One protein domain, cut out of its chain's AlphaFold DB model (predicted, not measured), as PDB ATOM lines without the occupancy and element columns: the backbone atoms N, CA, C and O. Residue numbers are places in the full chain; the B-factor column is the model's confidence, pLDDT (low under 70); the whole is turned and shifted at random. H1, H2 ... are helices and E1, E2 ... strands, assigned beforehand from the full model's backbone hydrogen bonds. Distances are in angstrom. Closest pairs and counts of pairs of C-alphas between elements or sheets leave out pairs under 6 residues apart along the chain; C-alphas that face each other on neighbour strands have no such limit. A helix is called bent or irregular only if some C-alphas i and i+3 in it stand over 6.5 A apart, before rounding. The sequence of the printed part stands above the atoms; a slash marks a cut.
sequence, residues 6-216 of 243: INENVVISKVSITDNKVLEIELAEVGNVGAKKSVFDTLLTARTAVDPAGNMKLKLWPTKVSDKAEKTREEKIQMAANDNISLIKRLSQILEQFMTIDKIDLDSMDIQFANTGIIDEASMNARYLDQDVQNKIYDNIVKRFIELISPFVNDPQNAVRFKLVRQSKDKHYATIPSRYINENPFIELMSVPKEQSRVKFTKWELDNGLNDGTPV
ATOM      1  N   ILE A   6     158.566 157.991 157.252       91.62
ATOM      2  CA  ILE A   6     158.023 156.963 156.360       91.62
ATOM      3  C   ILE A   6     158.250 155.624 157.059       91.62
ATOM      4  O   ILE A   6     159.389 155.186 157.203       91.62
ATOM      5  N   ASN A   7     157.170 155.013 157.534       91.19
ATOM      6  CA  ASN A   7     157.199 153.773 158.298       91.19
ATOM      7  C   ASN A   7     156.979 152.603 157.334       91.19
ATOM      8  O   ASN A   7     155.923 152.522 156.712       91.19
ATOM      9  N   GLU A   8     157.974 151.735 157.166       92.06
ATOM     10  CA  GLU A   8     157.903 150.565 156.279       92.06
ATOM     11  C   GLU A   8     157.432 149.320 157.048       92.06
ATOM     12  O   GLU A   8     157.598 149.247 158.265       92.06
ATOM     13  N   ASN A   9     156.888 148.326 156.335       91.62
ATOM     14  CA  ASN A   9     156.379 147.074 156.915       91.62
ATOM     15  C   ASN A   9     155.325 147.294 158.008       91.62
ATOM     16  O   ASN A   9     155.371 146.676 159.068       91.62
ATOM     17  N   VAL A  10     154.373 148.188 157.753       92.81
ATOM     18  CA  VAL A  10     153.265 148.465 158.667       92.81
ATOM     19  C   VAL A  10     151.982 147.864 158.111       92.81
ATOM     20  O   VAL A  10     151.765 147.896 156.907       92.81
ATOM     21  N   VAL A  11     151.107 147.354 158.967       94.62
ATOM     22  CA  VAL A  11     149.736 146.972 158.605       94.62
ATOM     23  C   VAL A  11     148.733 147.829 159.351       94.62
ATOM     24  O   VAL A  11     148.993 148.296 160.461       94.62
ATOM     25  N   ILE A  12     147.560 148.001 158.751       95.75
ATOM     26  CA  ILE A  12     146.389 148.508 159.462       95.75
ATOM     27  C   ILE A  12     145.870 147.354 160.321       95.75
ATOM     28  O   ILE A  12     145.255 146.431 159.798       95.75
ATOM     29  N   SER A  13     146.159 147.366 161.621       94.12
ATOM     30  CA  SER A  13     145.806 146.276 162.543       94.12
ATOM     31  C   SER A  13     144.353 146.344 163.000       94.12
ATOM     32  O   SER A  13     143.739 145.319 163.289       94.12
ATOM     33  N   LYS A  14     143.790 147.555 163.070       95.19
ATOM     34  CA  LYS A  14     142.405 147.781 163.476       95.19
ATOM     35  C   LYS A  14     141.878 149.087 162.901       95.19
ATOM     36  O   LYS A  14     142.588 150.085 162.852       95.19
ATOM     37  N   VAL A  15     140.599 149.101 162.541       96.81
ATOM     38  CA  VAL A  15     139.852 150.326 162.239       96.81
ATOM     39  C   VAL A  15     138.569 150.306 163.055       96.81
ATOM     40  O   VAL A  15     137.864 149.299 163.076       96.81
ATOM     41  N   SER A  16     138.278 151.380 163.784       96.25
ATOM     42  CA  SER A  16     137.078 151.443 164.626       96.25
ATOM     43  C   SER A  16     136.606 152.871 164.876       96.25
ATOM     44  O   SER A  16     137.371 153.822 164.733       96.25
ATOM     45  N   ILE A  17     135.344 153.016 165.275       95.56
ATOM     46  CA  ILE A  17     134.789 154.279 165.765       95.56
ATOM     47  C   ILE A  17     134.854 154.249 167.292       95.56
ATOM     48  O   ILE A  17     134.342 153.326 167.920       95.56
ATOM     49  N   THR A  18     135.496 155.252 167.883       92.19
ATOM     50  CA  THR A  18     135.557 155.426 169.342       92.19
ATOM     51  C   THR A  18     134.213 155.888 169.913       92.19
ATOM     52  O   THR A  18     133.350 156.378 169.181       92.19
ATOM     53  N   ASP A  19     134.052 155.829 171.236       86.62
ATOM     54  CA  ASP A  19     132.834 156.297 171.921       86.62
ATOM     55  C   ASP A  19     132.505 157.766 171.609       86.62
ATOM     56  O   ASP A  19     131.341 158.138 171.464       86.62
ATOM     57  N   ASN A  20     133.541 158.579 171.382       87.62
ATOM     58  CA  ASN A  20     133.434 159.988 170.995       87.62
ATOM     59  C   ASN A  20     133.155 160.200 169.496       87.62
ATOM     60  O   ASN A  20     133.342 161.309 168.998       87.62
ATOM     61  N   LYS A  21     132.753 159.153 168.764       90.38
ATOM     62  CA  LYS A  21     132.446 159.199 167.322       90.38
ATOM     63  C   LYS A  21     133.623 159.651 166.457       90.38
ATOM     64  O   LYS A  21     133.460 160.349 165.467       90.38
ATOM     65  N   VAL A  22     134.833 159.240 166.835       93.94
ATOM     66  CA  VAL A  22     136.063 159.509 166.076       93.94
ATOM     67  C   VAL A  22     136.566 158.213 165.464       93.94
ATOM     68  O   VAL A  22     136.709 157.223 166.186       93.94
ATOM     69  N   LEU A  23     136.874 158.238 164.170       96.25
ATOM     70  CA  LEU A  23     137.565 157.174 163.456       96.25
ATOM     71  C   LEU A  23     138.991 157.037 163.989       96.25
ATOM     72  O   LEU A  23     139.790 157.975 163.923       96.25
ATOM     73  N   GLU A  24     139.301 155.848 164.485       95.00
ATOM     74  CA  GLU A  24     140.628 155.421 164.895       95.00
ATOM     75  C   GLU A  24     141.146 154.360 163.919       95.00
ATOM     76  O   GLU A  24     140.504 153.326 163.717       95.00
ATOM     77  N   ILE A  25     142.307 154.629 163.323       95.25
ATOM     78  CA  ILE A  25     143.072 153.688 162.501       95.25
ATOM     79  C   ILE A  25     144.312 153.305 163.303       95.25
ATOM     80  O   ILE A  25     145.149 154.155 163.609       95.25
ATOM     81  N   GLU A  26     144.418 152.034 163.662       93.69
ATOM     82  CA  GLU A  26     145.561 151.480 164.370       93.69
ATOM     83  C   GLU A  26     146.546 150.863 163.376       93.69
ATOM     84  O   GLU A  26     146.168 150.104 162.483       93.69
ATOM     85  N   LEU A  27     147.813 151.221 163.540       92.62
ATOM     86  CA  LEU A  27     148.936 150.745 162.757       92.62
ATOM     87  C   LEU A  27     149.835 149.863 163.629       92.62
ATOM     88  O   LEU A  27     150.145 150.239 164.764       92.62
ATOM     89  N   ALA A  28     150.294 148.743 163.077       90.69
ATOM     90  CA  ALA A  28     151.218 147.814 163.731       90.69
ATOM     91  C   ALA A  28     152.375 147.426 162.797       90.69
ATOM     92  O   ALA A  28     152.195 147.336 161.584       90.69
ATOM     93  N   GLU A  29     153.565 147.194 163.353       89.38
ATOM     94  CA  GLU A  29     154.724 146.706 162.593       89.38
ATOM     95  C   GLU A  29     154.579 145.202 162.299       89.38
ATOM     96  O   GLU A  29     154.232 144.409 163.176       89.38
ATOM     97  N   VAL A  30     154.879 144.790 161.068       84.25
ATOM     98  CA  VAL A  30     154.888 143.383 160.653       84.25
ATOM     99  C   VAL A  30     156.203 142.733 161.080       84.25
ATOM    100  O   VAL A  30     157.285 143.231 160.777       84.25
ATOM    101  N   GLY A  31     156.119 141.588 161.761       68.94
ATOM    102  CA  GLY A  31     157.277 140.735 162.051       68.94
ATOM    103  C   GLY A  31     158.095 141.087 163.299       68.94
ATOM    104  O   GLY A  31     159.071 140.393 163.567       68.94
ATOM    105  N   ASN A  32     157.706 142.092 164.095       51.41
ATOM    106  CA  ASN A  32     158.455 142.498 165.292       51.41
ATOM    107  C   ASN A  32     157.580 142.536 166.558       51.41
ATOM    108  O   ASN A  32     157.213 143.590 167.074       51.41
ATOM    109  N   VAL A  33     157.288 141.356 167.114       48.91
ATOM    110  CA  VAL A  33     156.843 141.233 168.511       48.91
ATOM    111  C   VAL A  33     158.087 141.321 169.401       48.91
ATOM    112  O   VAL A  33     158.675 140.305 169.759       48.91
ATOM    113  N   GLY A  34     158.515 142.540 169.742       47.41
ATOM    114  CA  GLY A  34     159.447 142.751 170.855       47.41
ATOM    115  C   GLY A  34     160.697 143.575 170.562       47.41
ATOM    116  O   GLY A  34     161.810 143.065 170.629       47.41
ATOM    117  N   ALA A  35     160.540 144.890 170.430       43.31
ATOM    118  CA  ALA A  35     161.545 145.808 170.958       43.31
ATOM    119  C   ALA A  35     161.055 146.274 172.336       43.31
ATOM    120  O   ALA A  35     160.151 147.105 172.430       43.31
ATOM    121  N   LYS A  36     161.614 145.708 173.417       41.47
ATOM    122  CA  LYS A  36     161.428 146.233 174.779       41.47
ATOM    123  C   LYS A  36     161.808 147.715 174.763       41.47
ATOM    124  O   LYS A  36     162.984 148.036 174.616       41.47
ATOM    125  N   LYS A  37     160.832 148.614 174.892       49.44
ATOM    126  CA  LYS A  37     161.124 150.044 175.019       49.44
ATOM    127  C   LYS A  37     161.723 150.321 176.388       49.44
ATOM    128  O   LYS A  37     161.262 149.786 177.397       49.44
ATOM    129  N   SER A  38     162.741 151.173 176.409       43.56
ATOM    130  CA  SER A  38     163.246 151.760 177.642       43.56
ATOM    131  C   SER A  38     162.147 152.620 178.266       43.56
ATOM    132  O   SER A  38     161.463 153.378 177.576       43.56
ATOM    133  N   VAL A  39     161.991 152.535 179.588       42.66
ATOM    134  CA  VAL A  39     161.062 153.370 180.376       42.66
ATOM    135  C   VAL A  39     161.288 154.868 180.100       42.66
ATOM    136  O   VAL A  39     160.349 155.659 180.157       42.66
ATOM    137  N   PHE A  40     162.503 155.254 179.695       40.91
ATOM    138  CA  PHE A  40     162.853 156.625 179.322       40.91
ATOM    139  C   PHE A  40     162.235 157.105 177.995       40.91
ATOM    140  O   PHE A  40     161.800 158.253 177.931       40.91
ATOM    141  N   ASP A  41     162.087 156.248 176.977       45.78
ATOM    142  CA  ASP A  41     161.445 156.631 175.700       45.78
ATOM    143  C   ASP A  41     159.945 156.908 175.875       45.78
ATOM    144  O   ASP A  41     159.339 157.701 175.153       45.78
ATOM    145  N   THR A  42     159.349 156.263 176.880       45.66
ATOM    146  CA  THR A  42     157.929 156.386 177.231       45.66
ATOM    147  C   THR A  42     157.650 157.698 177.980       45.66
ATOM    148  O   THR A  42     156.585 158.290 177.824       45.66
ATOM    149  N   LEU A  43     158.624 158.197 178.752       40.47
ATOM    150  CA  LEU A  43     158.526 159.459 179.499       40.47
ATOM    151  C   LEU A  43     158.757 160.701 178.620       40.47
ATOM    152  O   LEU A  43     158.150 161.740 178.865       40.47
ATOM    153  N   LEU A  44     159.579 160.598 177.570       48.84
ATOM    154  CA  LEU A  44     159.830 161.691 176.614       48.84
ATOM    155  C   LEU A  44     158.690 161.907 175.601       48.84
ATOM    156  O   LEU A  44     158.587 162.982 175.017       48.84
ATOM    157  N   THR A  45     157.819 160.915 175.409       47.28
ATOM    158  CA  THR A  45     156.719 160.930 174.425       47.28
ATOM    159  C   THR A  45     155.331 161.042 175.067       47.28
ATOM    160  O   THR A  45     154.333 160.740 174.412       47.28
ATOM    161  N   ALA A  46     155.252 161.501 176.325       36.16
ATOM    162  CA  ALA A  46     154.123 161.411 177.272       36.16
ATOM    163  C   ALA A  46     152.744 161.991 176.855       36.16
ATOM    164  O   ALA A  46     151.884 162.226 177.704       36.16
ATOM    165  N   ARG A  47     152.468 162.210 175.569       39.66
ATOM    166  CA  ARG A  47     151.118 162.474 175.048       39.66
ATOM    167  C   ARG A  47     150.711 161.629 173.844       39.66
ATOM    168  O   ARG A  47     149.555 161.695 173.434       39.66
ATOM    169  N   THR A  48     151.592 160.790 173.307       45.00
ATOM    170  CA  THR A  48     151.154 159.631 172.528       45.00
ATOM    171  C   THR A  48     150.942 158.499 173.515       45.00
ATOM    172  O   THR A  48     151.905 158.026 174.112       45.00
ATOM    173  N   ALA A  49     149.695 158.070 173.712       41.06
ATOM    174  CA  ALA A  49     149.427 156.762 174.298       41.06
ATOM    175  C   ALA A  49     149.960 155.723 173.307       41.06
ATOM    176  O   ALA A  49     149.227 155.220 172.458       41.06
ATOM    177  N   VAL A  50     151.273 155.505 173.327       45.78
ATOM    178  CA  VAL A  50     151.859 154.375 172.641       45.78
ATOM    179  C   VAL A  50     151.438 153.181 173.464       45.78
ATOM    180  O   VAL A  50     151.793 153.078 174.640       45.78
ATOM    181  N   ASP A  51     150.616 152.335 172.859       48.34
ATOM    182  CA  ASP A  51     150.244 151.068 173.460       48.34
ATOM    183  C   ASP A  51     151.543 150.332 173.853       48.34
ATOM    184  O   ASP A  51     152.513 150.380 173.081       48.34
ATOM    185  N   PRO A  52     151.629 149.678 175.025       46.81
ATOM    186  CA  PRO A  52     152.735 148.775 175.341       46.81
ATOM    187  C   PRO A  52     153.049 147.759 174.222       46.81
ATOM    188  O   PRO A  52     154.190 147.306 174.136       46.81
ATOM    189  N   ALA A  53     152.099 147.467 173.322       53.28
ATOM    190  CA  ALA A  53     152.301 146.670 172.109       53.28
ATOM    191  C   ALA A  53     153.140 147.348 170.998       53.28
ATOM    192  O   ALA A  53     153.557 146.683 170.055       53.28
ATOM    193  N   GLY A  54     153.415 148.653 171.083       64.50
ATOM    194  CA  GLY A  54     154.164 149.403 170.066       64.50
ATOM    195  C   GLY A  54     153.323 149.937 168.901       64.50
ATOM    196  O   GLY A  54     153.891 150.567 168.008       64.50
ATOM    197  N   ASN A  55     152.003 149.746 168.945       80.12
ATOM    198  CA  ASN A  55     151.061 150.200 167.922       80.12
ATOM    199  C   ASN A  55     150.835 151.717 167.987       80.12
ATOM    200  O   ASN A  55     150.917 152.339 169.052       80.12
ATOM    201  N   MET A  56     150.511 152.310 166.837       85.94
ATOM    202  CA  MET A  56     150.174 153.728 166.723       85.94
ATOM    203  C   MET A  56     148.717 153.912 166.308       85.94
ATOM    204  O   MET A  56     148.256 153.304 165.351       85.94
ATOM    205  N   LYS A  57     148.009 154.814 166.993       89.44
ATOM    206  CA  LYS A  57     146.609 155.151 166.715       89.44
ATOM    207  C   LYS A  57     146.505 156.518 166.054       89.44
ATOM    208  O   LYS A  57     146.886 157.531 166.640       89.44
ATOM    209  N   LEU A  58     145.966 156.547 164.842       90.56
ATOM    210  CA  LEU A  58     145.641 157.758 164.099       90.56
ATOM    211  C   LEU A  58     144.163 158.081 164.289       90.56
ATOM    212  O   LEU A  58     143.311 157.222 164.089       90.56
ATOM    213  N   LYS A  59     143.858 159.330 164.649       91.44
ATOM    214  CA  LYS A  59     142.483 159.801 164.853       91.44
ATOM    215  C   LYS A  59     142.084 160.778 163.755       91.44
ATOM    216  O   LYS A  59     142.735 161.811 163.593       91.44
ATOM    217  N   LEU A  60     141.006 160.475 163.034       92.31
ATOM    218  CA  LEU A  60     140.396 161.381 162.061       92.31
ATOM    219  C   LEU A  60     139.097 161.926 162.642       92.31
ATOM    220  O   LEU A  60     138.175 161.165 162.902       92.31
ATOM    221  N   TRP A  61     139.034 163.233 162.867       91.19
ATOM    222  CA  TRP A  61     137.920 163.877 163.562       91.19
ATOM    223  C   TRP A  61     136.772 164.251 162.616       91.19
ATOM    224  O   TRP A  61     137.039 164.519 161.441       91.19
ATOM    225  N   PRO A  62     135.527 164.317 163.125       91.75
ATOM    226  CA  PRO A  62     134.401 164.876 162.389       91.75
ATOM    227  C   PRO A  62     134.622 166.326 161.967       91.75
ATOM    228  O   PRO A  62     135.298 167.096 162.660       91.75
ATOM    229  N   THR A  63     133.994 166.699 160.855       91.94
ATOM    230  CA  THR A  63     133.924 168.083 160.387       91.94
ATOM    231  C   THR A  63     133.191 168.938 161.415       91.94
ATOM    232  O   THR A  63     132.104 168.588 161.884       91.94
ATOM    233  N   LYS A  64     133.789 170.076 161.772       92.44
ATOM    234  CA  LYS A  64     133.170 171.057 162.663       92.44
ATOM    235  C   LYS A  64     132.637 172.216 161.846       92.44
ATOM    236  O   LYS A  64     133.377 172.827 161.078       92.44
ATOM    237  N   VAL A  65     131.369 172.544 162.049       91.56
ATOM    238  CA  VAL A  65     130.792 173.755 161.470       91.56
ATOM    239  C   VAL A  65     131.501 174.967 162.074       91.56
ATOM    240  O   VAL A  65     131.646 175.078 163.289       91.56
ATOM    241  N   SER A  66     131.964 175.869 161.210       90.38
ATOM    242  CA  SER A  66     132.677 177.080 161.620       90.38
ATOM    243  C   SER A  66     131.756 178.042 162.385       90.38
ATOM    244  O   SER A  66     130.734 178.502 161.864       90.38
ATOM    245  N   ASP A  67     132.159 178.391 163.603       88.69
ATOM    246  CA  ASP A  67     131.509 179.361 164.494       88.69
ATOM    247  C   ASP A  67     131.929 180.816 164.217       88.69
ATOM    248  O   ASP A  67     131.311 181.754 164.718       88.69
ATOM    249  N   LYS A  68     132.929 181.015 163.352       88.00
ATOM    250  CA  LYS A  68     133.490 182.318 162.976       88.00
ATOM    251  C   LYS A  68     132.426 183.289 162.466       88.00
ATOM    252  O   LYS A  68     131.774 183.024 161.454       88.00
ATOM    253  N   ALA A  69     132.232 184.406 163.163       84.38
ATOM    254  CA  ALA A  69     131.184 185.381 162.856       84.38
ATOM    255  C   ALA A  69     131.480 186.190 161.582       84.38
ATOM    256  O   ALA A  69     130.559 186.613 160.894       84.38
ATOM    257  N   GLU A  70     132.756 186.359 161.239       92.62
ATOM    258  CA  GLU A  70     133.232 187.138 160.095       92.62
ATOM    259  C   GLU A  70     133.080 186.429 158.741       92.62
ATOM    260  O   GLU A  70     133.370 187.022 157.704       92.62
ATOM    261  N   LYS A  71     132.669 185.156 158.741       92.19
ATOM    262  CA  LYS A  71     132.549 184.330 157.538       92.19
ATOM    263  C   LYS A  71     131.125 184.296 157.008       92.19
ATOM    264  O   LYS A  71     130.190 184.059 157.776       92.19
ATOM    265  N   THR A  72     130.964 184.467 155.694       93.00
ATOM    266  CA  THR A  72     129.652 184.322 155.049       93.00
ATOM    267  C   THR A  72     129.160 182.880 155.143       93.00
ATOM    268  O   THR A  72     129.920 181.948 155.432       93.00
ATOM    269  N   ARG A  73     127.864 182.667 154.894       90.25
ATOM    270  CA  ARG A  73     127.291 181.319 154.866       90.25
ATOM    271  C   ARG A  73     127.999 180.443 153.831       90.25
ATOM    272  O   ARG A  73     128.346 179.306 154.139       90.25
ATOM    273  N   GLU A  74     128.229 180.981 152.643       91.19
ATOM    274  CA  GLU A  74     128.868 180.300 151.519       91.19
ATOM    275  C   GLU A  74     130.306 179.906 151.870       91.19
ATOM    276  O   GLU A  74     130.703 178.765 151.644       91.19
ATOM    277  N   GLU A  75     131.068 180.802 152.510       93.44
ATOM    278  CA  GLU A  75     132.420 180.485 152.981       93.44
ATOM    279  C   GLU A  75     132.411 179.342 154.004       93.44
ATOM    280  O   GLU A  75     133.239 178.435 153.927       93.44
ATOM    281  N   LYS A  76     131.461 179.344 154.947       93.38
ATOM    282  CA  LYS A  76     131.330 178.269 155.943       93.38
ATOM    283  C   LYS A  76     130.957 176.933 155.302       93.38
ATOM    284  O   LYS A  76     131.501 175.905 155.705       93.38
ATOM    285  N   ILE A  77     130.069 176.947 154.306       92.31
ATOM    286  CA  ILE A  77     129.713 175.753 153.525       92.31
ATOM    287  C   ILE A  77     130.954 175.223 152.812       92.31
ATOM    288  O   ILE A  77     131.259 174.039 152.931       92.31
ATOM    289  N   GLN A  78     131.715 176.096 152.149       92.81
ATOM    290  CA  GLN A  78     132.932 175.701 151.447       92.81
ATOM    291  C   GLN A  78     133.983 175.115 152.396       92.81
ATOM    292  O   GLN A  78     134.646 174.140 152.048       92.81
ATOM    293  N   MET A  79     134.136 175.677 153.598       93.12
ATOM    294  CA  MET A  79     135.033 175.134 154.622       93.12
ATOM    295  C   MET A  79     134.624 173.716 155.037       93.12
ATOM    296  O   MET A  79     135.446 172.807 154.956       93.12
ATOM    297  N   ALA A  80     133.352 173.505 155.399       93.81
ATOM    298  CA  ALA A  80     132.852 172.185 155.785       93.81
ATOM    299  C   ALA A  80     132.950 171.166 154.632       93.81
ATOM    300  O   ALA A  80     133.360 170.023 154.834       93.81
ATOM    301  N   ALA A  81     132.647 171.591 153.403       92.50
ATOM    302  CA  ALA A  81     132.800 170.760 152.214       92.50
ATOM    303  C   ALA A  81     134.264 170.365 151.982       92.50
ATOM    304  O   ALA A  81     134.553 169.198 151.732       92.50
ATOM    305  N   ASN A  82     135.202 171.306 152.122       92.19
ATOM    306  CA  ASN A  82     136.631 171.029 151.978       92.19
ATOM    307  C   ASN A  82     137.143 170.044 153.037       92.19
ATOM    308  O   ASN A  82     137.965 169.185 152.710       92.19
ATOM    309  N   ASP A  83     136.652 170.136 154.274       92.94
ATOM    310  CA  ASP A  83     137.003 169.201 155.347       92.94
ATOM    311  C   ASP A  83     136.499 167.782 155.039       92.94
ATOM    312  O   ASP A  83     137.278 166.824 155.111       92.94
ATOM    313  N   ASN A  84     135.245 167.646 154.589       94.25
ATOM    314  CA  ASN A  84     134.674 166.365 154.155       94.25
ATOM    315  C   ASN A  84     135.424 165.785 152.945       94.25
ATOM    316  O   ASN A  84     135.801 164.615 152.947       94.25
ATOM    317  N   ILE A  85     135.737 166.612 151.943       93.81
ATOM    318  CA  ILE A  85     136.534 166.210 150.775       93.81
ATOM    319  C   ILE A  85     137.938 165.759 151.203       93.81
ATOM    320  O   ILE A  85     138.457 164.767 150.695       93.81
ATOM    321  N   SER A  86     138.574 166.466 152.141       92.62
ATOM    322  CA  SER A  86     139.888 166.094 152.674       92.62
ATOM    323  C   SER A  86     139.840 164.767 153.434       92.62
ATOM    324  O   SER A  86     140.770 163.963 153.340       92.62
ATOM    325  N   LEU A  87     138.771 164.511 154.193       94.50
ATOM    326  CA  LEU A  87     138.532 163.215 154.824       94.50
ATOM    327  C   LEU A  87     138.406 162.110 153.771       94.50
ATOM    328  O   LEU A  87     139.207 161.179 153.805       94.50
ATOM    329  N   ILE A  88     137.480 162.249 152.819       95.56
ATOM    330  CA  ILE A  88     137.233 161.263 151.758       95.56
ATOM    331  C   ILE A  88     138.532 160.924 151.031       95.56
ATOM    332  O   ILE A  88     138.902 159.762 150.966       95.56
ATOM    333  N   LYS A  89     139.299 161.926 150.593       93.69
ATOM    334  CA  LYS A  89     140.568 161.710 149.878       93.69
ATOM    335  C   LYS A  89     141.596 160.916 150.680       93.69
ATOM    336  O   LYS A  89     142.281 160.063 150.122       93.69
ATOM    337  N   ARG A  90     141.718 161.185 151.985       94.75
ATOM    338  CA  ARG A  90     142.628 160.419 152.856       94.75
ATOM    339  C   ARG A  90     142.189 158.964 152.962       94.75
ATOM    340  O   ARG A  90     143.033 158.079 152.909       94.75
ATOM    341  N   LEU A  91     140.889 158.724 153.102       96.81
ATOM    342  CA  LEU A  91     140.335 157.376 153.206       96.81
ATOM    343  C   LEU A  91     140.423 156.617 151.873       96.81
ATOM    344  O   LEU A  91     140.852 155.466 151.866       96.81
ATOM    345  N   SER A  92     140.122 157.272 150.750       96.31
ATOM    346  CA  SER A  92     140.253 156.698 149.408       96.31
ATOM    347  C   SER A  92     141.691 156.303 149.103       96.31
ATOM    348  O   SER A  92     141.918 155.176 148.694       96.31
ATOM    349  N   GLN A  93     142.684 157.147 149.407       95.56
ATOM    350  CA  GLN A  93     144.087 156.802 149.142       95.56
ATOM    351  C   GLN A  93     144.570 155.580 149.945       95.56
ATOM    352  O   GLN A  93     145.441 154.845 149.477       95.56
ATOM    353  N   ILE A  94     143.996 155.342 151.133       96.81
ATOM    354  CA  ILE A  94     144.215 154.104 151.893       96.81
ATOM    355  C   ILE A  94     143.563 152.920 151.173       96.81
ATOM    356  O   ILE A  94     144.224 151.910 150.958       96.81
ATOM    357  N   LEU A  95     142.291 153.037 150.780       97.62
ATOM    358  CA  LEU A  95     141.561 151.973 150.083       97.62
ATOM    359  C   LEU A  95     142.180 151.618 148.726       97.62
ATOM    360  O   LEU A  95     142.248 150.442 148.386       97.62
ATOM    361  N   GLU A  96     142.697 152.598 147.985       96.19
ATOM    362  CA  GLU A  96     143.364 152.418 146.685       96.19
ATOM    363  C   GLU A  96     144.580 151.483 146.752       96.19
ATOM    364  O   GLU A  96     145.015 150.957 145.729       96.19
ATOM    365  N   GLN A  97     145.128 151.238 147.948       95.88
ATOM    366  CA  GLN A  97     146.201 150.260 148.129       95.88
ATOM    367  C   GLN A  97     145.699 148.816 148.081       95.88
ATOM    368  O   GLN A  97     146.483 147.907 147.845       95.88
ATOM    369  N   PHE A  98     144.405 148.591 148.297       96.25
ATOM    370  CA  PHE A  98     143.822 147.258 148.464       96.25
ATOM    371  C   PHE A  98     142.723 146.958 147.444       96.25
ATOM    372  O   PHE A  98     142.354 145.802 147.231       96.25
ATOM    373  N   MET A  99     142.189 147.991 146.796       96.38
ATOM    374  CA  MET A  99     141.141 147.869 145.796       96.38
ATOM    375  C   MET A  99     141.261 148.929 144.708       96.38
ATOM    376  O   MET A  99     141.955 149.932 144.840       96.38
ATOM    377  N   THR A 100     140.563 148.684 143.608       95.00
ATOM    378  CA  THR A 100     140.492 149.596 142.474       95.00
ATOM    379  C   THR A 100     139.518 150.741 142.756       95.00
ATOM    380  O   THR A 100     138.542 150.576 143.489       95.00
ATOM    381  N   ILE A 101     139.786 151.913 142.171       93.06
ATOM    382  CA  ILE A 101     139.043 153.154 142.443       93.06
ATOM    383  C   ILE A 101     137.540 153.054 142.140       93.06
ATOM    384  O   ILE A 101     136.740 153.675 142.826       93.06
ATOM    385  N   ASP A 102     137.137 152.221 141.178       94.88
ATOM    386  CA  ASP A 102     135.733 151.964 140.827       94.88
ATOM    387  C   ASP A 102     134.927 151.299 141.954       94.88
ATOM    388  O   ASP A 102     133.698 151.331 141.931       94.88
ATOM    389  N   LYS A 103     135.604 150.716 142.949       96.25
ATOM    390  CA  LYS A 103     134.977 150.105 144.132       96.25
ATOM    391  C   LYS A 103     134.888 151.055 145.324       96.25
ATOM    392  O   LYS A 103     134.339 150.672 146.355       96.25
ATOM    393  N   ILE A 104     135.446 152.259 145.207       97.12
ATOM    394  CA  ILE A 104     135.497 153.253 146.277       97.12
ATOM    395  C   ILE A 104     134.413 154.296 146.006       97.12
ATOM    396  O   ILE A 104     134.553 155.129 145.120       97.12
ATOM    397  N   ASP A 105     133.344 154.263 146.796       97.00
ATOM    398  CA  ASP A 105     132.146 155.097 146.633       97.00
ATOM    399  C   ASP A 105     131.946 156.096 147.787       97.00
ATOM    400  O   ASP A 105     130.834 156.556 148.050       97.00
ATOM    401  N   LEU A 106     133.027 156.449 148.491       96.88
ATOM    402  CA  LEU A 106     132.986 157.358 149.645       96.88
ATOM    403  C   LEU A 106     132.494 158.772 149.293       96.88
ATOM    404  O   LEU A 106     132.002 159.481 150.171       96.88
ATOM    405  N   ASP A 107     132.641 159.188 148.035       95.12
ATOM    406  CA  ASP A 107     132.167 160.467 147.510       95.12
ATOM    407  C   ASP A 107     130.762 160.394 146.888       95.12
ATOM    408  O   ASP A 107     130.210 161.430 146.508       95.12
ATOM    409  N   SER A 108     130.132 159.218 146.848       95.12
ATOM    410  CA  SER A 108     128.764 159.077 146.353       95.12
ATOM    411  C   SER A 108     127.785 159.888 147.202       95.12
ATOM    412  O   SER A 108     127.798 159.824 148.435       95.12
ATOM    413  N   MET A 109     126.893 160.633 146.542       92.19
ATOM    414  CA  MET A 109     125.841 161.393 147.222       92.19
ATOM    415  C   MET A 109     124.919 160.482 148.037       92.19
ATOM    416  O   MET A 109     124.547 160.845 149.152       92.19
ATOM    417  N   ASP A 110     124.615 159.289 147.519       93.38
ATOM    418  CA  ASP A 110     123.751 158.313 148.188       93.38
ATOM    419  C   ASP A 110     124.370 157.815 149.497       93.38
ATOM    420  O   ASP A 110     123.654 157.572 150.464       93.38
ATOM    421  N   ILE A 111     125.701 157.715 149.553       95.62
ATOM    422  CA  ILE A 111     126.431 157.349 150.769       95.62
ATOM    423  C   ILE A 111     126.504 158.547 151.713       95.62
ATOM    424  O   ILE A 111     126.031 158.472 152.845       95.62
ATOM    425  N   GLN A 112     127.064 159.671 151.256       95.38
ATOM    426  CA  GLN A 112     127.319 160.834 152.110       95.38
ATOM    427  C   GLN A 112     126.034 161.366 152.752       95.38
ATOM    428  O   GLN A 112     125.998 161.624 153.958       95.38
ATOM    429  N   PHE A 113     124.961 161.494 151.970       95.62
ATOM    430  CA  PHE A 113     123.735 162.160 152.401       95.62
ATOM    431  C   PHE A 113     122.642 161.213 152.909       95.62
ATOM    432  O   PHE A 113     121.585 161.696 153.335       95.62
ATOM    433  N   ALA A 114     122.893 159.901 152.981       95.31
ATOM    434  CA  ALA A 114     121.956 158.935 153.556       95.31
ATOM    435  C   ALA A 114     121.455 159.377 154.942       95.31
ATOM    436  O   ALA A 114     122.235 159.655 155.853       95.31
ATOM    437  N   ASN A 115     120.131 159.441 155.123       94.62
ATOM    438  CA  ASN A 115     119.476 159.795 156.394       94.62
ATOM    439  C   ASN A 115     119.878 161.162 156.992       94.62
ATOM    440  O   ASN A 115     119.568 161.470 158.153       94.62
ATOM    441  N   THR A 116     120.538 162.013 156.205       95.44
ATOM    442  CA  THR A 116     120.804 163.400 156.587       95.44
ATOM    443  C   THR A 116     119.540 164.228 156.442       95.44
ATOM    444  O   THR A 116     119.306 165.094 157.279       95.44
ATOM    445  N   GLY A 117     118.703 163.900 155.444       92.88
ATOM    446  CA  GLY A 117     117.531 164.638 154.963       92.88
ATOM    447  C   GLY A 117     117.890 165.804 154.030       92.88
ATOM    448  O   GLY A 117     117.111 166.747 153.913       92.88
ATOM    449  N   ILE A 118     119.088 165.772 153.444       93.19
ATOM    450  CA  ILE A 118     119.448 166.538 152.252       93.19
ATOM    451  C   ILE A 118     119.056 165.681 151.047       93.19
ATOM    452  O   ILE A 118     119.555 164.567 150.905       93.19
ATOM    453  N   ILE A 119     118.139 166.183 150.225       91.38
ATOM    454  CA  ILE A 119     117.604 165.488 149.038       91.38
ATOM    455  C   ILE A 119     117.653 166.358 147.774       91.38
ATOM    456  O   ILE A 119     117.448 165.860 146.673       91.38
ATOM    457  N   ASP A 120     117.919 167.653 147.934       90.44
ATOM    458  CA  ASP A 120     117.966 168.659 146.879       90.44
ATOM    459  C   ASP A 120     118.817 169.869 147.317       90.44
ATOM    460  O   ASP A 120     119.331 169.936 148.440       90.44
ATOM    461  N   GLU A 121     118.967 170.851 146.430       88.69
ATOM    462  CA  GLU A 121     119.731 172.072 146.701       88.69
ATOM    463  C   GLU A 121     119.107 172.930 147.816       88.69
ATOM    464  O   GLU A 121     119.821 173.526 148.625       88.69
ATOM    465  N   ALA A 122     117.776 172.969 147.917       91.38
ATOM    466  CA  ALA A 122     117.085 173.747 148.943       91.38
ATOM    467  C   ALA A 122     117.364 173.200 150.354       91.38
ATOM    468  O   ALA A 122     117.732 173.948 151.264       91.38
ATOM    469  N   SER A 123     117.248 171.883 150.535       92.31
ATOM    470  CA  SER A 123     117.554 171.192 151.791       92.31
ATOM    471  C   SER A 123     119.048 171.218 152.121       92.31
ATOM    472  O   SER A 123     119.397 171.381 153.293       92.31
ATOM    473  N   MET A 124     119.932 171.162 151.117       89.88
ATOM    474  CA  MET A 124     121.368 171.417 151.283       89.88
ATOM    475  C   MET A 124     121.600 172.811 151.876       89.88
ATOM    476  O   MET A 124     122.180 172.956 152.955       89.88
ATOM    477  N   ASN A 125     121.064 173.844 151.222       88.12
ATOM    478  CA  ASN A 125     121.223 175.232 151.641       88.12
ATOM    479  C   ASN A 125     120.619 175.518 153.012       88.12
ATOM    480  O   ASN A 125     121.128 176.390 153.709       88.12
ATOM    481  N   ALA A 126     119.589 174.792 153.439       90.19
ATOM    482  CA  ALA A 126     119.011 174.945 154.769       90.19
ATOM    483  C   ALA A 126     119.821 174.217 155.858       90.19
ATOM    484  O   ALA A 126     119.980 174.744 156.959       90.19
ATOM    485  N   ARG A 127     120.354 173.024 155.566       93.75
ATOM    486  CA  ARG A 127     120.760 172.062 156.607       93.75
ATOM    487  C   ARG A 127     122.241 171.712 156.621       93.75
ATOM    488  O   ARG A 127     122.706 171.154 157.603       93.75
ATOM    489  N   TYR A 128     123.009 172.062 155.591       93.62
ATOM    490  CA  TYR A 128     124.420 171.666 155.513       93.62
ATOM    491  C   TYR A 128     125.279 172.222 156.659       93.62
ATOM    492  O   TYR A 128     126.236 171.579 157.069       93.62
ATOM    493  N   LEU A 129     124.937 173.387 157.217       94.50
ATOM    494  CA  LEU A 129     125.641 173.948 158.382       94.50
ATOM    495  C   LEU A 129     125.063 173.502 159.736       94.50
ATOM    496  O   LEU A 129     125.411 174.078 160.761       94.50
ATOM    497  N   ASP A 130     124.180 172.507 159.761       95.31
ATOM    498  CA  ASP A 130     123.760 171.848 160.997       95.31
ATOM    499  C   ASP A 130     124.839 170.837 161.422       95.31
ATOM    500  O   ASP A 130     125.250 169.973 160.639       95.31
ATOM    501  N   GLN A 131     125.319 170.941 162.665       95.75
ATOM    502  CA  GLN A 131     126.357 170.049 163.181       95.75
ATOM    503  C   GLN A 131     125.881 168.591 163.243       95.75
ATOM    504  O   GLN A 131     126.680 167.692 162.988       95.75
ATOM    505  N   ASP A 132     124.597 168.334 163.501       95.75
ATOM    506  CA  ASP A 132     124.053 166.973 163.502       95.75
ATOM    507  C   ASP A 132     124.033 166.381 162.091       95.75
ATOM    508  O   ASP A 132     124.264 165.184 161.903       95.75
ATOM    509  N   VAL A 133     123.817 167.220 161.075       96.25
ATOM    510  CA  VAL A 133     123.918 166.815 159.669       96.25
ATOM    511  C   VAL A 133     125.367 166.510 159.297       96.25
ATOM    512  O   VAL A 133     125.618 165.461 158.709       96.25
ATOM    513  N   GLN A 134     126.325 167.354 159.691       96.75
ATOM    514  CA  GLN A 134     127.751 167.089 159.459       96.75
ATOM    515  C   GLN A 134     128.230 165.812 160.162       96.75
ATOM    516  O   GLN A 134     128.948 165.012 159.563       96.75
ATOM    517  N   ASN A 135     127.774 165.567 161.393       96.12
ATOM    518  CA  ASN A 135     128.076 164.336 162.124       96.12
ATOM    519  C   ASN A 135     127.526 163.095 161.400       96.12
ATOM    520  O   ASN A 135     128.216 162.086 161.312       96.12
ATOM    521  N   LYS A 136     126.315 163.170 160.829       96.88
ATOM    522  CA  LYS A 136     125.742 162.076 160.026       96.88
ATOM    523  C   LYS A 136     126.513 161.829 158.730       96.88
ATOM    524  O   LYS A 136     126.781 160.675 158.416       96.88
ATOM    525  N   ILE A 137     126.889 162.891 158.007       97.31
ATOM    526  CA  ILE A 137     127.715 162.785 156.792       97.31
ATOM    527  C   ILE A 137     129.031 162.074 157.126       97.31
ATOM    528  O   ILE A 137     129.398 161.097 156.475       97.31
ATOM    529  N   TYR A 138     129.700 162.521 158.190       97.75
ATOM    530  CA  TYR A 138     130.919 161.896 158.688       97.75
ATOM    531  C   TYR A 138     130.712 160.413 159.036       97.75
ATOM    532  O   TYR A 138     131.469 159.563 158.567       97.75
ATOM    533  N   ASP A 139     129.676 160.092 159.814       97.31
ATOM    534  CA  ASP A 139     129.362 158.719 160.214       97.31
ATOM    535  C   ASP A 139     129.129 157.810 159.003       97.31
ATOM    536  O   ASP A 139     129.592 156.670 159.001       97.31
ATOM    537  N   ASN A 140     128.427 158.295 157.976       97.81
ATOM    538  CA  ASN A 140     128.171 157.532 156.758       97.81
ATOM    539  C   ASN A 140     129.473 157.226 156.006       97.81
ATOM    540  O   ASN A 140     129.733 156.066 155.683       97.81
ATOM    541  N   ILE A 141     130.321 158.241 155.798       98.19
ATOM    542  CA  ILE A 141     131.626 158.093 155.134       98.19
ATOM    543  C   ILE A 141     132.505 157.100 155.903       98.19
ATOM    544  O   ILE A 141     133.092 156.191 155.317       98.19
ATOM    545  N   VAL A 142     132.594 157.250 157.226       98.00
ATOM    546  CA  VAL A 142     133.461 156.416 158.064       98.00
ATOM    547  C   VAL A 142     132.964 154.976 158.148       98.00
ATOM    548  O   VAL A 142     133.778 154.058 158.055       98.00
ATOM    549  N   LYS A 143     131.654 154.750 158.295       97.88
ATOM    550  CA  LYS A 143     131.086 153.393 158.274       97.88
ATOM    551  C   LYS A 143     131.366 152.714 156.942       97.88
ATOM    552  O   LYS A 143     131.860 151.590 156.942       97.88
ATOM    553  N   ARG A 144     131.154 153.424 155.829       98.06
ATOM    554  CA  ARG A 144     131.442 152.889 154.499       98.06
ATOM    555  C   ARG A 144     132.923 152.565 154.318       98.06
ATOM    556  O   ARG A 144     133.264 151.495 153.830       98.06
ATOM    557  N   PHE A 145     133.815 153.438 154.784       98.56
ATOM    558  CA  PHE A 145     135.251 153.158 154.794       98.56
ATOM    559  C   PHE A 145     135.587 151.896 155.597       98.56
ATOM    560  O   PHE A 145     136.338 151.059 155.106       98.56
ATOM    561  N   ILE A 146     135.019 151.737 156.800       98.31
ATOM    562  CA  ILE A 146     135.229 150.550 157.640       98.31
ATOM    563  C   ILE A 146     134.769 149.285 156.914       98.31
ATOM    564  O   ILE A 146     135.510 148.307 156.893       98.31
ATOM    565  N   GLU A 147     133.591 149.297 156.291       98.12
ATOM    566  CA  GLU A 147     133.093 148.165 155.498       98.12
ATOM    567  C   GLU A 147     134.074 147.772 154.387       98.12
ATOM    568  O   GLU A 147     134.401 146.594 154.244       98.12
ATOM    569  N   LEU A 148     134.572 148.758 153.635       98.38
ATOM    570  CA  LEU A 148     135.465 148.533 152.499       98.38
ATOM    571  C   LEU A 148     136.868 148.071 152.920       98.38
ATOM    572  O   LEU A 148     137.449 147.221 152.249       98.38
ATOM    573  N   ILE A 149     137.419 148.600 154.017       98.06
ATOM    574  CA  ILE A 149     138.776 148.253 154.472       98.06
ATOM    575  C   ILE A 149     138.819 146.950 155.277       98.06
ATOM    576  O   ILE A 149     139.852 146.287 155.294       98.06
ATOM    577  N   SER A 150     137.716 146.566 155.934       97.25
ATOM    578  CA  SER A 150     137.658 145.419 156.857       97.25
ATOM    579  C   SER A 150     138.280 144.118 156.325       97.25
ATOM    580  O   SER A 150     138.984 143.474 157.101       97.25
ATOM    581  N   PRO A 151     138.105 143.724 155.044       96.94
ATOM    582  CA  PRO A 151     138.715 142.503 154.508       96.94
ATOM    583  C   PRO A 151     140.251 142.494 154.503       96.94
ATOM    584  O   PRO A 151     140.843 141.426 154.387       96.94
ATOM    585  N   PHE A 152     140.890 143.663 154.606       96.06
ATOM    586  CA  PHE A 152     142.344 143.834 154.497       96.06
ATOM    587  C   PHE A 152     143.013 144.153 155.840       96.06
ATOM    588  O   PHE A 152     144.242 144.203 155.930       96.06
ATOM    589  N   VAL A 153     142.213 144.395 156.884       94.81
ATOM    590  CA  VAL A 153     142.699 144.720 158.228       94.81
ATOM    591  C   VAL A 153     143.381 143.503 158.846       94.81
ATOM    592  O   VAL A 153     142.875 142.386 158.784       94.81
ATOM    593  N   ASN A 154     144.515 143.746 159.506       91.06
ATOM    594  CA  ASN A 154     145.317 142.745 160.205       91.06
ATOM    595  C   ASN A 154     145.830 141.603 159.304       91.06
ATOM    596  O   ASN A 154     146.059 140.492 159.781       91.06
ATOM    597  N   ASP A 155     146.032 141.875 158.013       91.44
ATOM    598  CA  ASP A 155     146.655 140.942 157.074       91.44
ATOM    599  C   ASP A 155     148.129 141.323 156.818       91.44
ATOM    600  O   ASP A 155     148.399 142.352 156.192       91.44
ATOM    601  N   PRO A 156     149.106 140.506 157.258       88.88
ATOM    602  CA  PRO A 156     150.529 140.734 157.004       88.88
ATOM    603  C   PRO A 156     150.920 140.815 155.522       88.88
ATOM    604  O   PRO A 156     151.944 141.422 155.211       88.88
ATOM    605  N   GLN A 157     150.144 140.220 154.608       90.56
ATOM    606  CA  GLN A 157     150.401 140.311 153.163       90.56
ATOM    607  C   GLN A 157     150.119 141.715 152.613       90.56
ATOM    608  O   GLN A 157     150.683 142.115 151.597       90.56
ATOM    609  N   ASN A 158     149.306 142.488 153.330       93.38
ATOM    610  CA  ASN A 158     148.906 143.847 152.990       93.38
ATOM    611  C   ASN A 158     149.794 144.895 153.678       93.38
ATOM    612  O   ASN A 158     149.345 145.993 154.009       93.38
ATOM    613  N   ALA A 159     151.065 144.561 153.918       94.31
ATOM    614  CA  ALA A 159     152.027 145.488 154.491       94.31
ATOM    615  C   ALA A 159     152.228 146.712 153.581       94.31
ATOM    616  O   ALA A 159     152.401 146.597 152.364       94.31
ATOM    617  N   VAL A 160     152.264 147.894 154.189       95.81
ATOM    618  CA  VAL A 160     152.399 149.193 153.528       95.81
ATOM    619  C   VAL A 160     153.609 149.973 154.038       95.81
ATOM    620  O   VAL A 160     154.111 149.762 155.148       95.81
ATOM    621  N   ARG A 161     154.049 150.930 153.221       95.00
ATOM    622  CA  ARG A 161     154.788 152.120 153.642       95.00
ATOM    623  C   ARG A 161     153.784 153.194 154.009       95.00
ATOM    624  O   ARG A 161     152.928 153.521 153.193       95.00
ATOM    625  N   PHE A 162     153.913 153.774 155.194       94.75
ATOM    626  CA  PHE A 162     153.003 154.800 155.692       94.75
ATOM    627  C   PHE A 162     153.781 156.050 156.127       94.75
ATOM    628  O   PHE A 162     154.515 156.037 157.120       94.75
ATOM    629  N   LYS A 163     153.621 157.147 155.382       94.31
ATOM    630  CA  LYS A 163     154.182 158.467 155.680       94.31
ATOM    631  C   LYS A 163     153.307 159.206 156.681       94.31
ATOM    632  O   LYS A 163     152.137 159.487 156.427       94.31
ATOM    633  N   LEU A 164     153.922 159.593 157.787       91.69
ATOM    634  CA  LEU A 164     153.342 160.442 158.814       91.69
ATOM    635  C   LEU A 164     154.186 161.704 158.963       91.69
ATOM    636  O   LEU A 164     155.415 161.662 158.915       91.69
ATOM    637  N   VAL A 165     153.509 162.828 159.157       90.12
ATOM    638  CA  VAL A 165     154.114 164.155 159.326       90.12
ATOM    639  C   VAL A 165     153.740 164.737 160.681       90.12
ATOM    640  O   VAL A 165     152.779 164.292 161.308       90.12
ATOM    641  N   ARG A 166     154.462 165.762 161.129       86.31
ATOM    642  CA  ARG A 166     154.023 166.591 162.259       86.31
ATOM    643  C   ARG A 166     152.768 167.390 161.912       86.31
ATOM    644  O   ARG A 166     152.576 167.799 160.769       86.31
ATOM    645  N   GLN A 167     151.958 167.698 162.924       78.69
ATOM    646  CA  GLN A 167     150.859 168.662 162.781       78.69
ATOM    647  C   GLN A 167     151.361 170.086 162.511       78.69
ATOM    648  O   GLN A 167     150.740 170.831 161.755       78.69
ATOM    649  N   SER A 168     152.465 170.477 163.147       77.62
ATOM    650  CA  SER A 168     153.160 171.742 162.912       77.62
ATOM    651  C   SER A 168     154.612 171.633 163.378       77.62
ATOM    652  O   SER A 168     154.981 170.669 164.048       77.62
ATOM    653  N   LYS A 169     155.434 172.643 163.075       71.88
ATOM    654  CA  LYS A 169     156.812 172.725 163.583       71.88
ATOM    655  C   LYS A 169     156.871 172.620 165.116       71.88
ATOM    656  O   LYS A 169     157.717 171.906 165.647       71.88
ATOM    657  N   ASP A 170     155.912 173.252 165.795       69.56
ATOM    658  CA  ASP A 170     155.826 173.309 167.262       69.56
ATOM    659  C   ASP A 170     155.136 172.080 167.885       69.56
ATOM    660  O   ASP A 170     155.251 171.834 169.084       69.56
ATOM    661  N   LYS A 171     154.392 171.294 167.090       68.38
ATOM    662  CA  LYS A 171     153.623 170.130 167.557       68.38
ATOM    663  C   LYS A 171     154.161 168.848 166.938       68.38
ATOM    664  O   LYS A 171     153.857 168.529 165.792       68.38
ATOM    665  N   HIS A 172     154.866 168.046 167.736       67.50
ATOM    666  CA  HIS A 172     155.508 166.812 167.267       67.50
ATOM    667  C   HIS A 172     154.534 165.675 166.891       67.50
ATOM    668  O   HIS A 172     154.978 164.583 166.538       67.50
ATOM    669  N   TYR A 173     153.220 165.837 167.074       76.25
ATOM    670  CA  TYR A 173     152.277 164.724 166.930       76.25
ATOM    671  C   TYR A 173     152.215 164.247 165.482       76.25
ATOM    672  O   TYR A 173     151.940 165.038 164.577       76.25
ATOM    673  N   ALA A 174     152.440 162.949 165.291       83.25
ATOM    674  CA  ALA A 174     152.341 162.306 163.996       83.25
ATOM    675  C   ALA A 174     150.881 162.275 163.518       83.25
ATOM    676  O   ALA A 174     149.969 161.888 164.249       83.25
ATOM    677  N   THR A 175     150.669 162.698 162.277       87.25
ATOM    678  CA  THR A 175     149.373 162.749 161.603       87.25
ATOM    679  C   THR A 175     149.530 162.378 160.131       87.25
ATOM    680  O   THR A 175     150.620 162.467 159.561       87.25
ATOM    681  N   ILE A 176     148.420 162.001 159.500       90.00
ATOM    682  CA  ILE A 176     148.335 161.887 158.042       90.00
ATOM    683  C   ILE A 176     148.520 163.294 157.440       90.00
ATOM    684  O   ILE A 176     147.893 164.237 157.945       90.00
ATOM    685  N   PRO A 177     149.347 163.459 156.391       87.56
ATOM    686  CA  PRO A 177     149.466 164.720 155.668       87.56
ATOM    687  C   PRO A 177     148.101 165.230 155.206       87.56
ATOM    688  O   PRO A 177     147.284 164.463 154.709       87.56
ATOM    689  N   SER A 178     147.844 166.527 155.365       77.88
ATOM    690  CA  SER A 178     146.579 167.155 154.952       77.88
ATOM    691  C   SER A 178     146.674 167.892 153.615       77.88
ATOM    692  O   SER A 178     145.654 168.143 152.976       77.88
ATOM    693  N   ARG A 179     147.889 168.253 153.181       77.38
ATOM    694  CA  ARG A 179     148.140 169.030 151.961       77.38
ATOM    695  C   ARG A 179     148.665 168.148 150.836       77.38
ATOM    696  O   ARG A 179     149.419 167.216 151.081       77.38
ATOM    697  N   TYR A 180     148.279 168.490 149.605       76.25
ATOM    698  CA  TYR A 180     148.753 167.857 148.366       76.25
ATOM    699  C   TYR A 180     148.559 166.332 148.290       76.25
ATOM    700  O   TYR A 180     149.262 165.669 147.530       76.25
ATOM    701  N   ILE A 181     147.585 165.783 149.032       76.94
ATOM    702  CA  ILE A 181     147.279 164.337 149.081       76.94
ATOM    703  C   ILE A 181     147.023 163.759 147.681       76.94
ATOM    704  O   ILE A 181     147.396 162.623 147.407       76.94
ATOM    705  N   ASN A 182     146.435 164.551 146.778       73.38
ATOM    706  CA  ASN A 182     146.138 164.133 145.406       73.38
ATOM    707  C   ASN A 182     147.396 163.849 144.570       73.38
ATOM    708  O   ASN A 182     147.391 162.987 143.700       73.38
ATOM    709  N   GLU A 183     148.464 164.606 144.802       81.56
ATOM    710  CA  GLU A 183     149.680 164.557 143.982       81.56
ATOM    711  C   GLU A 183     150.759 163.692 144.641       81.56
ATOM    712  O   GLU A 183     151.577 163.069 143.959       81.56
ATOM    713  N   ASN A 184     150.736 163.634 145.975       88.38
ATOM    714  CA  ASN A 184     151.774 163.033 146.797       88.38
ATOM    715  C   ASN A 184     151.156 161.975 147.717       88.38
ATOM    716  O   ASN A 184     150.619 162.335 148.771       88.38
ATOM    717  N   PRO A 185     151.238 160.683 147.353       92.38
ATOM    718  CA  PRO A 185     150.699 159.630 148.190       92.38
ATOM    719  C   PRO A 185     151.423 159.573 149.534       92.38
ATOM    720  O   PRO A 185     152.646 159.732 149.616       92.38
ATOM    721  N   PHE A 186     150.661 159.350 150.603       94.88
ATOM    722  CA  PHE A 186     151.222 159.101 151.933       94.88
ATOM    723  C   PHE A 186     151.255 157.616 152.297       94.88
ATOM    724  O   PHE A 186     151.836 157.265 153.318       94.88
ATOM    725  N   ILE A 187     150.661 156.745 151.488       96.44
ATOM    726  CA  ILE A 187     150.602 155.305 151.725       96.44
ATOM    727  C   ILE A 187     150.824 154.553 150.413       96.44
ATOM    728  O   ILE A 187     150.416 155.032 149.356       96.44
ATOM    729  N   GLU A 188     151.509 153.412 150.480       96.31
ATOM    730  CA  GLU A 188     151.781 152.541 149.331       96.31
ATOM    731  C   GLU A 188     152.048 151.104 149.793       96.31
ATOM    732  O   GLU A 188     152.698 150.911 150.820       96.31
ATOM    733  N   LEU A 189     151.593 150.088 149.055       95.25
ATOM    734  CA  LEU A 189     151.938 148.691 149.353       95.25
ATOM    735  C   LEU A 189     153.454 148.439 149.285       95.25
ATOM    736  O   LEU A 189     154.155 148.918 148.392       95.25
ATOM    737  N   MET A 190     153.952 147.582 150.180       94.38
ATOM    738  CA  MET A 190     155.350 147.134 150.179       94.38
ATOM    739  C   MET A 190     155.724 146.309 148.937       94.38
ATOM    740  O   MET A 190     156.913 146.146 148.667       94.38
ATOM    741  N   SER A 191     154.741 145.831 148.164       92.56
ATOM    742  CA  SER A 191     154.951 145.143 146.882       92.56
ATOM    743  C   SER A 191     155.583 146.038 145.810       92.56
ATOM    744  O   SER A 191     156.289 145.538 144.937       92.56
ATOM    745  N   VAL A 192     155.378 147.357 145.882       92.88
ATOM    746  CA  VAL A 192     156.072 148.329 145.026       92.88
ATOM    747  C   VAL A 192     157.515 148.447 145.512       92.88
ATOM    748  O   VAL A 192     157.688 148.736 146.688       92.88
ATOM    749  N   PRO A 193     158.566 148.270 144.698       92.50
ATOM    750  CA  PRO A 193     159.949 148.449 145.153       92.50
ATOM    751  C   PRO A 193     160.238 149.873 145.650       92.50
ATOM    752  O   PRO A 193     159.679 150.850 145.146       92.50
ATOM    753  N   LYS A 194     161.151 150.017 146.616       90.50
ATOM    754  CA  LYS A 194     161.468 151.309 147.254       90.50
ATOM    755  C   LYS A 194     161.943 152.363 146.254       90.50
ATOM    756  O   LYS A 194     161.619 153.540 146.386       90.50
ATOM    757  N   GLU A 195     162.673 151.941 145.231       91.19
ATOM    758  CA  GLU A 195     163.221 152.787 144.171       91.19
ATOM    759  C   GLU A 195     162.112 153.404 143.304       91.19
ATOM    760  O   GLU A 195     162.276 154.504 142.776       91.19
ATOM    761  N   GLN A 196     160.971 152.716 143.196       93.06
ATOM    762  CA  GLN A 196     159.789 153.145 142.443       93.06
ATOM    763  C   GLN A 196     158.747 153.838 143.324       93.06
ATOM    764  O   GLN A 196     157.785 154.404 142.804       93.06
ATOM    765  N   SER A 197     158.948 153.823 144.644       93.12
ATOM    766  CA  SER A 197     157.992 154.378 145.588       93.12
ATOM    767  C   SER A 197     157.747 155.865 145.348       93.12
ATOM    768  O   SER A 197     158.678 156.676 145.214       93.12
ATOM    769  N   ARG A 198     156.466 156.235 145.332       92.25
ATOM    770  CA  ARG A 198     156.025 157.634 145.240       92.25
ATOM    771  C   ARG A 198     155.842 158.282 146.610       92.25
ATOM    772  O   ARG A 198     155.706 159.503 146.687       92.25
ATOM    773  N   VAL A 199     155.872 157.494 147.682       93.38
ATOM    774  CA  VAL A 199     155.733 157.978 149.056       93.38
ATOM    775  C   VAL A 199     157.032 158.653 149.477       93.38
ATOM    776  O   VAL A 199     158.009 158.013 149.855       93.38
ATOM    777  N   LYS A 200     157.053 159.982 149.374       93.19
ATOM    778  CA  LYS A 200     158.203 160.830 149.707       93.19
ATOM    779  C   LYS A 200     157.735 162.082 150.439       93.19
ATOM    780  O   LYS A 200     156.569 162.480 150.349       93.19
ATOM    781  N   PHE A 201     158.644 162.709 151.181       92.19
ATOM    782  CA  PHE A 201     158.391 164.045 151.711       92.19
ATOM    783  C   PHE A 201     158.400 165.058 150.570       92.19
ATOM    784  O   PHE A 201     159.308 165.079 149.740       92.19
ATOM    785  N   THR A 202     157.372 165.892 150.530       92.12
ATOM    786  CA  THR A 202     157.290 167.019 149.607       92.12
ATOM    787  C   THR A 202     158.288 168.094 150.015       92.12
ATOM    788  O   THR A 202     158.636 168.230 151.189       92.12
ATOM    789  N   LYS A 203     158.698 168.929 149.055       91.06
ATOM    790  CA  LYS A 203     159.542 170.092 149.349       91.06
ATOM    791  C   LYS A 203     158.922 170.993 150.424       91.06
ATOM    792  O   LYS A 203     159.625 171.424 151.327       91.06
ATOM    793  N   TRP A 204     157.607 171.206 150.376       90.56
ATOM    794  CA  TRP A 204     156.904 172.003 151.380       90.56
ATOM    795  C   TRP A 204     156.980 171.385 152.787       90.56
ATOM    796  O   TRP A 204     157.222 172.105 153.751       90.56
ATOM    797  N   GLU A 205     156.816 170.065 152.917       91.38
ATOM    798  CA  GLU A 205     156.947 169.368 154.207       91.38
ATOM    799  C   GLU A 205     158.368 169.496 154.777       91.38
ATOM    800  O   GLU A 205     158.516 169.720 155.978       91.38
ATOM    801  N   LEU A 206     159.393 169.406 153.923       91.00
ATOM    802  CA  LEU A 206     160.797 169.584 154.310       91.00
ATOM    803  C   LEU A 206     161.089 171.029 154.738       91.00
ATOM    804  O   LEU A 206     161.635 171.253 155.815       91.00
ATOM    805  N   ASP A 207     160.666 172.007 153.935       89.06
ATOM    806  CA  ASP A 207     160.897 173.432 154.195       89.06
ATOM    807  C   ASP A 207     160.200 173.895 155.499       89.06
ATOM    808  O   ASP A 207     160.654 174.831 156.156       89.06
ATOM    809  N   ASN A 208     159.126 173.209 155.919       86.69
ATOM    810  CA  ASN A 208     158.403 173.475 157.170       86.69
ATOM    811  C   ASN A 208     158.812 172.555 158.341       86.69
ATOM    812  O   ASN A 208     158.238 172.664 159.427       86.69
ATOM    813  N   GLY A 209     159.788 171.661 158.152       84.62
ATOM    814  CA  GLY A 209     160.287 170.757 159.196       84.62
ATOM    815  C   GLY A 209     159.272 169.711 159.669       84.62
ATOM    816  O   GLY A 209     159.330 169.257 160.811       84.62
ATOM    817  N   LEU A 210     158.313 169.332 158.821       86.94
ATOM    818  CA  LEU A 210     157.260 168.377 159.184       86.94
ATOM    819  C   LEU A 210     157.719 166.912 159.135       86.94
ATOM    820  O   LEU A 210     157.003 166.035 159.618       86.94
ATOM    821  N   ASN A 211     158.890 166.658 158.550       85.44
ATOM    822  CA  ASN A 211     159.522 165.347 158.414       85.44
ATOM    823  C   ASN A 211     160.374 164.937 159.625       85.44
ATOM    824  O   ASN A 211     160.820 163.795 159.690       85.44
ATOM    825  N   ASP A 212     160.659 165.862 160.541       78.06
ATOM    826  CA  ASP A 212     161.550 165.598 161.667       78.06
ATOM    827  C   ASP A 212     160.862 164.679 162.696       78.06
ATOM    828  O   ASP A 212     159.777 164.978 163.186       78.06
ATOM    829  N   GLY A 213     161.480 163.558 163.064       68.00
ATOM    830  CA  GLY A 213     160.970 162.635 164.087       68.00
ATOM    831  C   GLY A 213     161.408 162.954 165.518       68.00
ATOM    832  O   GLY A 213     160.931 162.317 166.452       68.00
ATOM    833  N   THR A 214     162.302 163.928 165.705       69.81
ATOM    834  CA  THR A 214     162.964 164.199 166.987       69.81
ATOM    835  C   THR A 214     161.975 164.741 168.029       69.81
ATOM    836  O   THR A 214     161.397 165.812 167.807       69.81
ATOM    837  N   PRO A 215     161.769 164.057 169.172       58.62
ATOM    838  CA  PRO A 215     160.914 164.559 170.245       58.62
ATOM    839  C   PRO A 215     161.435 165.904 170.767       58.62
ATOM    840  O   PRO A 215     162.622 166.041 171.056       58.62
ATOM    841  N   VAL A 216     160.556 166.900 170.900       55.81
ATOM    842  CA  VAL A 216     160.906 168.194 171.510       55.81
ATOM    843  C   VAL A 216     160.476 168.166 172.982       55.81
ATOM    844  O   VAL A 216     159.331 167.790 173.249       55.81
TER     845      VAL A 216
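Overview. This is residues 6 to 216 of the 243 residues of an uncharacterized protein of Hydrotalea sp. AMD (UniProt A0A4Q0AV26). A strongly twisted sheet of six strands makes one part of the domain, and two long helices, H2 and H5, run side by side from it toward the opposite end, with the short H3 and H4 near their far part. H5 packs on the sheet over E1 and E2, while H2 only grazes it; H1 and H6 lie off the sheet toward the other end of the longest axis. The printed part has 211 residues with six named helices and six named strands, in the order E1 E2 H1 E3 H2 H3 H4 H5 E4 E5 E6 H6. The sheet is branched and antiparallel, with pairs E1-E2, E1-E4, E2-E3, E4-E5 and E4-E6, and the class is mixed. The whole is compact, with a radius of gyration of the C-alphas of 18.5 A, yet only just elongated, spanning 57 by 38 by 35 A.

Along the chain. E1 is residues 6 to 17, 25.2 A long, beginning at C-alpha 6 (158.023, 156.963, 156.360). E2 is residues 23 to 29, 20.1 A; E3 56 to 60; E4 160 to 168, 24.4 A; E5 171 to 175; E6 187 to 189. H2 is residues 73 to 95, 33.0 A, from C-alpha 73 at (127.291, 181.319, 154.866). H5 is residues 131 to 152, 31.9 A, and irregular: C-alphas 148 and 151 are 7.1 A apart. H1 is residues 39 to 44, H3 109 to 112, H4 121 to 127, and H6 203 to 207, ending at C-alpha 207 (160.897, 173.432, 154.195).

Arrangement. E4 has three neighbours: E1 on one side beside residues 160 to 163, with N 162 and O 7 at 2.8 A; E6 on the other side, with N 161 and O 188 at 2.8 A; and E5, its hairpin partner, with N 175 and O 165 at 2.8 A. E1 bends by 98 degrees at residue 9 and forms a hairpin with E2, N 11 and O 28 being 2.8 A apart. E3 is an edge strand beside E2, with N 27 and O 56 at 2.8 A. H5 is on the sheet at a height of 8.6 A, over E1 and only just over E2, where 3 of its C-alphas fall; on the local plane it runs slantwise, only just, at 57 degrees to E1. The closest C-alphas of E1 and H5 are those of Val 15 and Ile 146, 6.5 A. H2 grazes the sheet with residues 87 to 95. H2 and H5 touch, closest at the C-alphas of Leu 95 and Ile 149, 6.4 A, the same way at a shallow tilt of 9 degrees. H3 touches H5, with residues 137 to 144 of H5 alone, closest at the C-alphas of Gln 112 and Ile 137, 5.1 A. H4 is close to H5 but not clearly touching, and about perpendicular at 77 degrees; the closest C-alphas, of Arg 127 and Val 133, are 6.8 A apart. H1 is not on the sheet; H6 is only just not on it, with 4 pairs of C-alphas within 10 A. Every O i to N i+4 pair is within hydrogen-bond range in H1, H2, H4 and H6, and 16 of 18 are in H5; H3 is too short for such a pair.

Size, cuts and confidence. The two C-alphas farthest apart, of Ser 38 and Ala 122, are 58.6 A apart. The printed part has no cut. The links H1 to E3, E3 to H2, H2 to H3, E5 to E6 and E6 to H6 are long. The mean pLDDT of the printed part is 86.1; residues 31 to 54, 170 to 172 and 213 to 216 are under 70.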